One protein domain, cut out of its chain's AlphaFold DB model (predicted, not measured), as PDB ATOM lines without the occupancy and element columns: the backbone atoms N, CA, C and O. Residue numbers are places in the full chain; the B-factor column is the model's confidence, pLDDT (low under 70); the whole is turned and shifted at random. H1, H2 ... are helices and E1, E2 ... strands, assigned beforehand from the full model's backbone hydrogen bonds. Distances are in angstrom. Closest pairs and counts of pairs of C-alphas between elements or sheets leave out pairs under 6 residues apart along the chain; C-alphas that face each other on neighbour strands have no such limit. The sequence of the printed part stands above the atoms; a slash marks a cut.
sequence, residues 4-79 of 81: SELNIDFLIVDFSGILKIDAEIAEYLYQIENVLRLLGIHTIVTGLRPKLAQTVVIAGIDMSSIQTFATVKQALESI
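Overview. This is residues 4 to 79 of the 81 residues of the protein "STAS domain-containing protein" of Bacillus canaveralius (UniProt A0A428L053). A small sheet of three parallel strands is sandwiched between a long helix, H1, over one face and a short helix, H3, over the other. H2 lies off the sheet at the end where H1 begins. The 76 printed residues hold three named helices and three named strands, in the order E1 H1 E2 H2 E3 H3; the sheet runs E1 E2 E3, and the class is mixed. The whole is compact, with a radius of gyration of the C-alphas of 12.3 A and spans of 34 by 25 by 19 A.

Along the chain. Find C-alpha 10 at (134.775, 98.044, 82.833), where E1, residues 10 to 14, begins its 13.0 A. H1, residues 23 to 38, runs 23.1 A from (111.231, 99.029, 87.684). Next come E2, residues 42 to 46, 13.3 A; H2, residues 50 to 58, 12.5 A; and E3, residues 67 to 69, 7.1 A. H3, residues 72 to 78, 9.9 A, ends at (135.074, 108.752, 80.100).

Arrangement. Look first at inner strand E2: N 13 and O 44 are 2.8 A apart towards E1, N 69 and O 45 2.9 A towards E3. E1, H1, E2 and E2, H2, E3 are strand-helix-strand units, parallel neighbours joined through a helix, with right-handed crossovers. Three layers result from helices on opposite faces: H1 runs along E2 at a height of 10.1 A, H3 slantwise at 8.4 A. The closest C-alphas are Glu 33 and Thr 43, 6.2 A, for H1 and E2, and Thr 46 and Val 72, 5.8 A, for E2 and H3. H2 is not on the sheet; it only just touches H1, only at their ends, with 3 pairs of C-alphas within 8 A, Ala 23 and Val 56 closest at 6.1 A. In H1, H2 and H3 every O i to N i+4 pair is within hydrogen-bond range.

Size, cuts and confidence. The farthest C-alphas, Glu 5 and Ile 58, are 36.5 A apart. The printed part has no cut and no long link. Confidence is under 70 at residues 19 to 21.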
ATOM      1  N   SER A   4     134.194  86.812  85.977       75.06
ATOM      2  CA  SER A   4     135.382  86.832  86.841       75.06
ATOM      3  C   SER A   4     136.667  86.314  86.183       75.06
ATOM      4  O   SER A   4     137.750  86.570  86.690       75.06
ATOM      5  N   GLU A   5     136.571  85.569  85.080       82.50
ATOM      6  CA  GLU A   5     137.723  84.986  84.373       82.50
ATOM      7  C   GLU A   5     138.149  85.827  83.159       82.50
ATOM      8  O   GLU A   5     139.138  85.504  82.504       82.50
ATOM      9  N   LEU A   6     137.400  86.887  82.832       83.25
ATOM     10  CA  LEU A   6     137.612  87.694  81.626       83.25
ATOM     11  C   LEU A   6     138.598  88.863  81.823       83.25
ATOM     12  O   LEU A   6     138.895  89.532  80.838       83.25
ATOM     13  N   ASN A   7     139.110  89.104  83.041       84.56
ATOM     14  CA  ASN A   7     139.973  90.252  83.382       84.56
ATOM     15  C   ASN A   7     139.418  91.586  82.842       84.56
ATOM     16  O   ASN A   7     140.073  92.283  82.071       84.56
ATOM     17  N   ILE A   8     138.170  91.898  83.202       89.88
ATOM     18  CA  ILE A   8     137.463  93.097  82.741       89.88
ATOM     19  C   ILE A   8     137.486  94.150  83.846       89.88
ATOM     20  O   ILE A   8     136.959  93.897  84.922       89.88
ATOM     21  N   ASP A   9     137.990  95.346  83.548       91.31
ATOM     22  CA  ASP A   9     137.911  96.487  84.471       91.31
ATOM     23  C   ASP A   9     136.573  97.239  84.350       91.31
ATOM     24  O   ASP A   9     136.045  97.747  85.337       91.31
ATOM     25  N   PHE A  10     135.995  97.290  83.139       93.50
ATOM     26  CA  PHE A  10     134.775  98.044  82.833       93.50
ATOM     27  C   PHE A  10     133.748  97.221  82.046       93.50
ATOM     28  O   PHE A  10     134.062  96.658  80.996       93.50
ATOM     29  N   LEU A  11     132.491  97.229  82.496       93.50
ATOM     30  CA  LEU A  11     131.343  96.681  81.769       93.50
ATOM     31  C   LEU A  11     130.414  97.814  81.322       93.50
ATOM     32  O   LEU A  11     129.837  98.503  82.158       93.50
ATOM     33  N   ILE A  12     130.216  97.973  80.011       94.94
ATOM     34  CA  ILE A  12     129.226  98.909  79.458       94.94
ATOM     35  C   ILE A  12     127.940  98.149  79.113       94.94
ATOM     36  O   ILE A  12     127.972  97.199  78.331       94.94
ATOM     37  N   VAL A  13     126.805  98.598  79.653       92.31
ATOM     38  CA  VAL A  13     125.466  98.060  79.371       92.31
ATOM     39  C   VAL A  13     124.642  99.115  78.636       92.31
ATOM     40  O   VAL A  13     124.299 100.148  79.209       92.31
ATOM     41  N   ASP A  14     124.317  98.867  77.366       92.31
ATOM     42  CA  ASP A  14     123.582  99.822  76.533       92.31
ATOM     43  C   ASP A  14     122.082  99.506  76.432       92.31
ATOM     44  O   ASP A  14     121.677  98.418  76.024       92.31
ATOM     45  N   PHE A  15     121.254 100.503  76.741       88.88
ATOM     46  CA  PHE A  15     119.791 100.431  76.707       88.88
ATOM     47  C   PHE A  15     119.161 101.185  75.533       88.88
ATOM     48  O   PHE A  15     117.937 101.312  75.473       88.88
ATOM     49  N   SER A  16     119.954 101.667  74.568       87.12
ATOM     50  CA  SER A  16     119.440 102.458  73.437       87.12
ATOM     51  C   SER A  16     118.363 101.718  72.616       87.12
ATOM     52  O   SER A  16     117.390 102.330  72.147       87.12
ATOM     53  N   GLY A  17     118.495 100.389  72.516       84.50
ATOM     54  CA  GLY A  17     117.556  99.486  71.846       84.50
ATOM     55  C   GLY A  17     116.341  99.067  72.681       84.50
ATOM     56  O   GLY A  17     115.404  98.485  72.132       84.50
ATOM     57  N   ILE A  18     116.308  99.371  73.982       78.88
ATOM     58  CA  ILE A  18     115.181  99.010  74.845       78.88
ATOM     59  C   ILE A  18     114.121 100.117  74.812       78.88
ATOM     60  O   ILE A  18     114.372 101.287  75.101       78.88
ATOM     61  N   LEU A  19     112.894  99.736  74.447       68.44
ATOM     62  CA  LEU A  19     111.753 100.657  74.371       68.44
ATOM     63  C   LEU A  19     111.111 100.918  75.738       68.44
ATOM     64  O   LEU A  19     110.545 101.991  75.953       68.44
ATOM     65  N   LYS A  20     111.184  99.940  76.646       69.44
ATOM     66  CA  LYS A  20     110.664 100.010  78.013       69.44
ATOM     67  C   LYS A  20     111.609  99.238  78.933       69.44
ATOM     68  O   LYS A  20     111.749  98.035  78.764       69.44
ATOM     69  N   ILE A  21     112.244  99.927  79.875       68.81
ATOM     70  CA  ILE A  21     112.679  99.304  81.128       68.81
ATOM     71  C   ILE A  21     111.538  99.541  82.114       68.81
ATOM     72  O   ILE A  21     111.006 100.655  82.200       68.81
ATOM     73  N   ASP A  22     111.148  98.493  82.820       74.69
ATOM     74  CA  ASP A  22     110.311  98.586  84.006       74.69
ATOM     75  C   ASP A  22     111.185  98.687  85.265       74.69
ATOM     76  O   ASP A  22     112.408  98.551  85.230       74.69
ATOM     77  N   ALA A  23     110.550  98.977  86.396       75.38
ATOM     78  CA  ALA A  23     111.231  99.029  87.684       75.38
ATOM     79  C   ALA A  23     111.951  97.703  88.014       75.38
ATOM     80  O   ALA A  23     113.010  97.710  88.628       75.38
ATOM     81  N   GLU A  24     111.417  96.569  87.555       82.44
ATOM     82  CA  GLU A  24     111.976  95.247  87.830       82.44
ATOM     83  C   GLU A  24     113.348  95.048  87.163       82.44
ATOM     84  O   GLU A  24     114.306  94.637  87.814       82.44
ATOM     85  N   ILE A  25     113.491  95.419  85.886       81.00
ATOM     86  CA  ILE A  25     114.774  95.332  85.173       81.00
ATOM     87  C   ILE A  25     115.825  96.256  85.801       81.00
ATOM     88  O   ILE A  25     116.998  95.886  85.878       81.00
ATOM     89  N   ALA A  26     115.429  97.449  86.248       82.12
ATOM     90  CA  ALA A  26     116.342  98.372  86.918       82.12
ATOM     91  C   ALA A  26     116.829  97.822  88.274       82.12
ATOM     92  O   ALA A  26     118.012  97.951  88.589       82.12
ATOM     93  N   GLU A  27     115.962  97.142  89.027       85.38
ATOM     94  CA  GLU A  27     116.330  96.448  90.266       85.38
ATOM     95  C   GLU A  27     117.314  95.296  90.000       85.38
ATOM     96  O   GLU A  27     118.352  95.195  90.655       85.38
ATOM     97  N   TYR A  28     117.060  94.462  88.984       87.38
ATOM     98  CA  TYR A  28     118.006  93.404  88.611       87.38
ATOM     99  C   TYR A  28     119.360  93.961  88.170       87.38
ATOM    100  O   TYR A  28     120.400  93.402  88.518       87.38
ATOM    101  N   LEU A  29     119.369  95.071  87.431       87.06
ATOM    102  CA  LEU A  29     120.605  95.739  87.036       87.06
ATOM    103  C   LEU A  29     121.402  96.214  88.255       87.06
ATOM    104  O   LEU A  29     122.615  96.021  88.289       87.06
ATOM    105  N   TYR A  30     120.731  96.776  89.261       87.31
ATOM    106  CA  TYR A  30     121.363  97.165  90.520       87.31
ATOM    107  C   TYR A  30     121.958  95.960  91.266       87.31
ATOM    108  O   TYR A  30     123.098  96.004  91.732       87.31
ATOM    109  N   GLN A  31     121.234  94.840  91.327       89.94
ATOM    110  CA  GLN A  31     121.735  93.605  91.941       89.94
ATOM    111  C   GLN A  31     122.959  93.042  91.205       89.94
ATOM    112  O   GLN A  31     123.937  92.654  91.847       89.94
ATOM    113  N   ILE A  32     122.935  93.032  89.869       90.12
ATOM    114  CA  ILE A  32     124.072  92.605  89.045       90.12
ATOM    115  C   ILE A  32     125.267  93.535  89.268       90.12
ATOM    116  O   ILE A  32     126.378  93.054  89.481       90.12
ATOM    117  N   GLU A  33     125.050  94.851  89.267       91.69
ATOM    118  CA  GLU A  33     126.117  95.821  89.500       91.69
ATOM    119  C   GLU A  33     126.757  95.646  90.880       91.69
ATOM    120  O   GLU A  33     127.981  95.641  90.965       91.69
ATOM    121  N   ASN A  34     125.979  95.388  91.937       91.38
ATOM    122  CA  ASN A  34     126.527  95.075  93.262       91.38
ATOM    123  C   ASN A  34     127.493  93.878  93.224       91.38
ATOM    124  O   ASN A  34     128.566  93.934  93.823       91.38
ATOM    125  N   VAL A  35     127.139  92.802  92.511       92.00
ATOM    126  CA  VAL A  35     128.013  91.626  92.364       92.00
ATOM    127  C   VAL A  35     129.273  91.979  91.576       92.00
ATOM    128  O   VAL A  35     130.376  91.636  91.997       92.00
ATOM    129  N   LEU A  36     129.134  92.688  90.456       92.44
ATOM    130  CA  LEU A  36     130.264  93.102  89.621       92.44
ATOM    131  C   LEU A  36     131.223  94.031  90.371       92.44
ATOM    132  O   LEU A  36     132.438  93.858  90.288       92.44
ATOM    133  N   ARG A  37     130.691  94.940  91.189       91.62
ATOM    134  CA  ARG A  37     131.476  95.837  92.040       91.62
ATOM    135  C   ARG A  37     132.312  95.073  93.063       91.62
ATOM    136  O   ARG A  37     133.471  95.421  93.276       91.62
ATOM    137  N   LEU A  38     131.764  94.014  93.669       91.56
ATOM    138  CA  LEU A  38     132.521  93.134  94.575       91.56
ATOM    139  C   LEU A  38     133.676  92.415  93.865       91.56
ATOM    140  O   LEU A  38     134.669  92.079  94.504       91.56
ATOM    141  N   LEU A  39     133.556  92.202  92.554       91.88
ATOM    142  CA  LEU A  39     134.607  91.635  91.707       91.88
ATOM    143  C   LEU A  39     135.593  92.693  91.178       91.88
ATOM    144  O   LEU A  39     136.496  92.340  90.425       91.88
ATOM    145  N   GLY A  40     135.440  93.965  91.559       90.56
ATOM    146  CA  GLY A  40     136.281  95.067  91.082       90.56
ATOM    147  C   GLY A  40     135.935  95.560  89.676       90.56
ATOM    148  O   GLY A  40     136.733  96.267  89.073       90.56
ATOM    149  N   ILE A  41     134.759  95.203  89.151       92.69
ATOM    150  CA  ILE A  41     134.330  95.554  87.795       92.69
ATOM    151  C   ILE A  41     133.437  96.791  87.848       92.69
ATOM    152  O   ILE A  41     132.367  96.789  88.466       92.69
ATOM    153  N   HIS A  42     133.849  97.848  87.155       92.44
ATOM    154  CA  HIS A  42     133.109  99.100  87.069       92.44
ATOM    155  C   HIS A  42     132.005  99.003  86.014       92.44
ATOM    156  O   HIS A  42     132.270  98.874  84.819       92.44
ATOM    157  N   THR A  43     130.746  99.089  86.441       93.56
ATOM    158  CA  THR A  43     129.602  99.045  85.520       93.56
ATOM    159  C   THR A  43     129.206 100.454  85.083       93.56
ATOM    160  O   THR A  43     129.007 101.340  85.913       93.56
ATOM    161  N   ILE A  44     129.057 100.652  83.773       95.19
ATOM    162  CA  ILE A  44     128.586 101.889  83.150       95.19
ATOM    163  C   ILE A  44     127.327 101.581  82.346       95.19
ATOM    164  O   ILE A  44     127.285 100.637  81.560       95.19
ATOM    165  N   VAL A  45     126.304 102.408  82.502       92.75
ATOM    166  CA  VAL A  45     125.025 102.260  81.808       92.75
ATOM    167  C   VAL A  45     124.870 103.342  80.747       92.75
ATOM    168  O   VAL A  45     125.111 104.520  81.005       92.75
ATOM    169  N   THR A  46     124.440 102.973  79.542       93.81
ATOM    170  CA  THR A  46     124.230 103.928  78.448       93.81
ATOM    171  C   THR A  46     122.851 103.828  77.823       93.81
ATOM    172  O   THR A  46     122.127 102.856  78.022       93.81
ATOM    173  N   GLY A  47     122.448 104.857  77.076       91.50
ATOM    174  CA  GLY A  47     121.229 104.801  76.265       91.50
ATOM    175  C   GLY A  47     119.921 104.888  77.059       91.50
ATOM    176  O   GLY A  47     118.854 104.613  76.506       91.50
ATOM    177  N   LEU A  48     119.967 105.299  78.333       87.12
ATOM    178  CA  LEU A  48     118.762 105.552  79.124       87.12
ATOM    179  C   LEU A  48     118.019 106.775  78.578       87.12
ATOM    180  O   LEU A  48     118.497 107.910  78.623       87.12
ATOM    181  N   ARG A  49     116.803 106.552  78.075       85.44
ATOM    182  CA  ARG A  49     115.928 107.637  77.614       85.44
ATOM    183  C   ARG A  49     115.467 108.484  78.813       85.44
ATOM    184  O   ARG A  49     115.175 107.913  79.863       85.44
ATOM    185  N   PRO A  50     115.263 109.807  78.673       86.12
ATOM    186  CA  PRO A  50     114.843 110.662  79.792       86.12
ATOM    187  C   PRO A  50     113.579 110.179  80.512       86.12
ATOM    188  O   PRO A  50     113.511 110.191  81.739       86.12
ATOM    189  N   LYS A  51     112.583 109.695  79.756       83.56
ATOM    190  CA  LYS A  51     111.343 109.158  80.331       83.56
ATOM    191  C   LYS A  51     111.597 107.949  81.229       83.56
ATOM    192  O   LYS A  51     110.902 107.773  82.220       83.56
ATOM    193  N   LEU A  52     112.585 107.137  80.875       78.81
ATOM    194  CA  LEU A  52     112.955 105.966  81.638       78.81
ATOM    195  C   LEU A  52     113.703 106.341  82.923       78.81
ATOM    196  O   LEU A  52     113.353 105.842  83.986       78.81
ATOM    197  N   ALA A  53     114.660 107.268  82.848       83.50
ATOM    198  CA  ALA A  53     115.337 107.779  84.041       83.50
ATOM    199  C   ALA A  53     114.329 108.323  85.074       83.50
ATOM    200  O   ALA A  53     114.450 108.056  86.265       83.50
ATOM    201  N   GLN A  54     113.269 109.001  84.616       86.19
ATOM    202  CA  GLN A  54     112.171 109.432  85.488       86.19
ATOM    203  C   GLN A  54     111.433 108.255  86.136       86.19
ATOM    204  O   GLN A  54     111.128 108.323  87.321       86.19
ATOM    205  N   THR A  55     111.137 107.188  85.386       83.19
ATOM    206  CA  THR A  55     110.468 105.993  85.925       83.19
ATOM    207  C   THR A  55     111.281 105.350  87.044       83.19
ATOM    208  O   THR A  55     110.709 105.030  88.078       83.19
ATOM    209  N   VAL A  56     112.597 105.204  86.860       81.62
ATOM    210  CA  VAL A  56     113.510 104.649  87.876       81.62
ATOM    211  C   VAL A  56     113.467 105.484  89.158       81.62
ATOM    212  O   VAL A  56     113.275 104.939  90.242       81.62
ATOM    213  N   VAL A  57     113.551 106.813  89.030       85.94
ATOM    214  CA  VAL A  57     113.477 107.738  90.174       85.94
ATOM    215  C   VAL A  57     112.117 107.659  90.880       85.94
ATOM    216  O   VAL A  57     112.067 107.607  92.103       85.94
ATOM    217  N   ILE A  58     111.010 107.615  90.130       87.88
ATOM    218  CA  ILE A  58     109.651 107.489  90.693       87.88
ATOM    219  C   ILE A  58     109.464 106.144  91.409       87.88
ATOM    220  O   ILE A  58     108.780 106.089  92.427       87.88
ATOM    221  N   ALA A  59     110.066 105.073  90.889       84.62
ATOM    222  CA  ALA A  59     110.023 103.743  91.489       84.62
ATOM    223  C   ALA A  59     110.861 103.623  92.776       84.62
ATOM    224  O   ALA A  59     110.742 102.618  93.471       84.62
ATOM    225  N   GLY A  60     111.680 104.629  93.110       85.69
ATOM    226  CA  GLY A  60     112.524 104.623  94.307       85.69
ATOM    227  C   GLY A  60     113.758 103.726  94.195       85.69
ATOM    228  O   GLY A  60     114.317 103.345  95.220       85.69
ATOM    229  N   ILE A  61     114.177 103.384  92.974       84.00
ATOM    230  CA  ILE A  61     115.356 102.550  92.731       84.00
ATOM    231  C   ILE A  61     116.600 103.428  92.806       84.00
ATOM    232  O   ILE A  61     116.737 104.399  92.055       84.00
ATOM    233  N   ASP A  62     117.516 103.075  93.702       81.75
ATOM    234  CA  ASP A  62     118.783 103.779  93.854       81.75
ATOM    235  C   ASP A  62     119.803 103.286  92.820       81.75
ATOM    236  O   ASP A  62     120.363 102.202  92.937       81.75
ATOM    237  N   MET A  63     120.056 104.109  91.803       82.00
ATOM    238  CA  MET A  63     121.121 103.887  90.819       82.00
ATOM    239  C   MET A  63     122.302 104.852  91.008       82.00
ATOM    240  O   MET A  63     123.089 105.045  90.084       82.00
ATOM    241  N   SER A  64     122.438 105.490  92.176       83.38
ATOM    242  CA  SER A  64     123.479 106.503  92.425       83.38
ATOM    243  C   SER A  64     124.908 105.957  92.344       83.38
ATOM    244  O   SER A  64     125.830 106.710  92.032       83.38
ATOM    245  N   SER A  65     125.098 104.652  92.575       84.31
ATOM    246  CA  SER A  65     126.380 103.953  92.411       84.31
ATOM    247  C   SER A  65     126.754 103.688  90.953       84.31
ATOM    248  O   SER A  65     127.909 103.370  90.672       84.31
ATOM    249  N   ILE A  66     125.801 103.802  90.026       89.31
ATOM    250  CA  ILE A  66     125.969 103.398  88.634       89.31
ATOM    251  C   ILE A  66     126.247 104.628  87.781       89.31
ATOM    252  O   ILE A  66     125.421 105.531  87.653       89.31
ATOM    253  N   GLN A  67     127.410 104.647  87.141       92.38
ATOM    254  CA  GLN A  67     127.756 105.718  86.220       92.38
ATOM    255  C   GLN A  67     126.927 105.599  84.935       92.38
ATOM    256  O   GLN A  67     126.861 104.533  84.325       92.38
ATOM    257  N   THR A  68     126.305 106.698  84.500       91.62
ATOM    258  CA  THR A  68     125.410 106.699  83.331       91.62
ATOM    259  C   THR A  68     125.819 107.715  82.273       91.62
ATOM    260  O   THR A  68     126.150 108.852  82.611       91.62
ATOM    261  N   PHE A  69     125.684 107.359  80.995       94.50
ATOM    262  CA  PHE A  69     125.859 108.272  79.859       94.50
ATOM    263  C   PHE A  69     124.718 108.165  78.846       94.50
ATOM    264  O   PHE A  69     124.013 107.161  78.769       94.50
ATOM    265  N   ALA A  70     124.543 109.185  78.004       92.69
ATOM    266  CA  ALA A  70     123.523 109.127  76.958       92.69
ATOM    267  C   ALA A  70     123.903 108.145  75.836       92.69
ATOM    268  O   ALA A  70     123.024 107.570  75.200       92.69
ATOM    269  N   THR A  71     125.202 107.938  75.589       94.00
ATOM    270  CA  THR A  71     125.702 107.096  74.491       94.00
ATOM    271  C   THR A  71     126.917 106.275  74.910       94.00
ATOM    272  O   THR A  71     127.694 106.705  75.763       94.00
ATOM    273  N   VAL A  72     127.134 105.139  74.239       95.88
ATOM    274  CA  VAL A  72     128.360 104.331  74.378       95.88
ATOM    275  C   VAL A  72     129.611 105.160  74.084       95.88
ATOM    276  O   VAL A  72     130.611 105.027  74.779       95.88
ATOM    277  N   LYS A  73     129.553 106.073  73.105       96.06
ATOM    278  CA  LYS A  73     130.676 106.960  72.776       96.06
ATOM    279  C   LYS A  73     131.122 107.795  73.983       96.06
ATOM    280  O   LYS A  73     132.304 107.812  74.293       96.06
ATOM    281  N   GLN A  74     130.184 108.439  74.676       96.25
ATOM    282  CA  GLN A  74     130.491 109.224  75.878       96.25
ATOM    283  C   GLN A  74     131.053 108.354  77.009       96.25
ATOM    284  O   GLN A  74     131.961 108.782  77.714       96.25
ATOM    285  N   ALA A  75     130.540 107.129  77.166       96.75
ATOM    286  CA  ALA A  75     131.085 106.183  78.133       96.75
ATOM    287  C   ALA A  75     132.545 105.834  77.813       96.75
ATOM    288  O   ALA A  75     133.396 105.941  78.692       96.75
ATOM    289  N   LEU A  76     132.851 105.508  76.555       95.81
ATOM    290  CA  LEU A  76     134.218 105.228  76.108       95.81
ATOM    291  C   LEU A  76     135.152 106.430  76.299       95.81
ATOM    292  O   LEU A  76     136.274 106.249  76.746       95.81
ATOM    293  N   GLU A  77     134.689 107.650  76.023       95.81
ATOM    294  CA  GLU A  77     135.465 108.880  76.261       95.81
ATOM    295  C   GLU A  77     135.744 109.133  77.754       95.81
ATOM    296  O   GLU A  77     136.720 109.800  78.095       95.81
ATOM    297  N   SER A  78     134.898 108.615  78.649       94.06
ATOM    298  CA  SER A  78     135.074 108.752  80.100       94.06
ATOM    299  C   SER A  78     136.056 107.747  80.700       94.06
ATOM    300  O   SER A  78     136.670 108.031  81.732       94.06
ATOM    301  N   ILE A  79     136.215 106.590  80.053       93.62
ATOM    302  CA  ILE A  79     137.194 105.579  80.438       93.62
ATOM    303  C   ILE A  79     138.544 106.077  79.927       93.62
ATOM    304  O   ILE A  79     138.832 106.037  78.731       93.62
TER     305      ILE A  79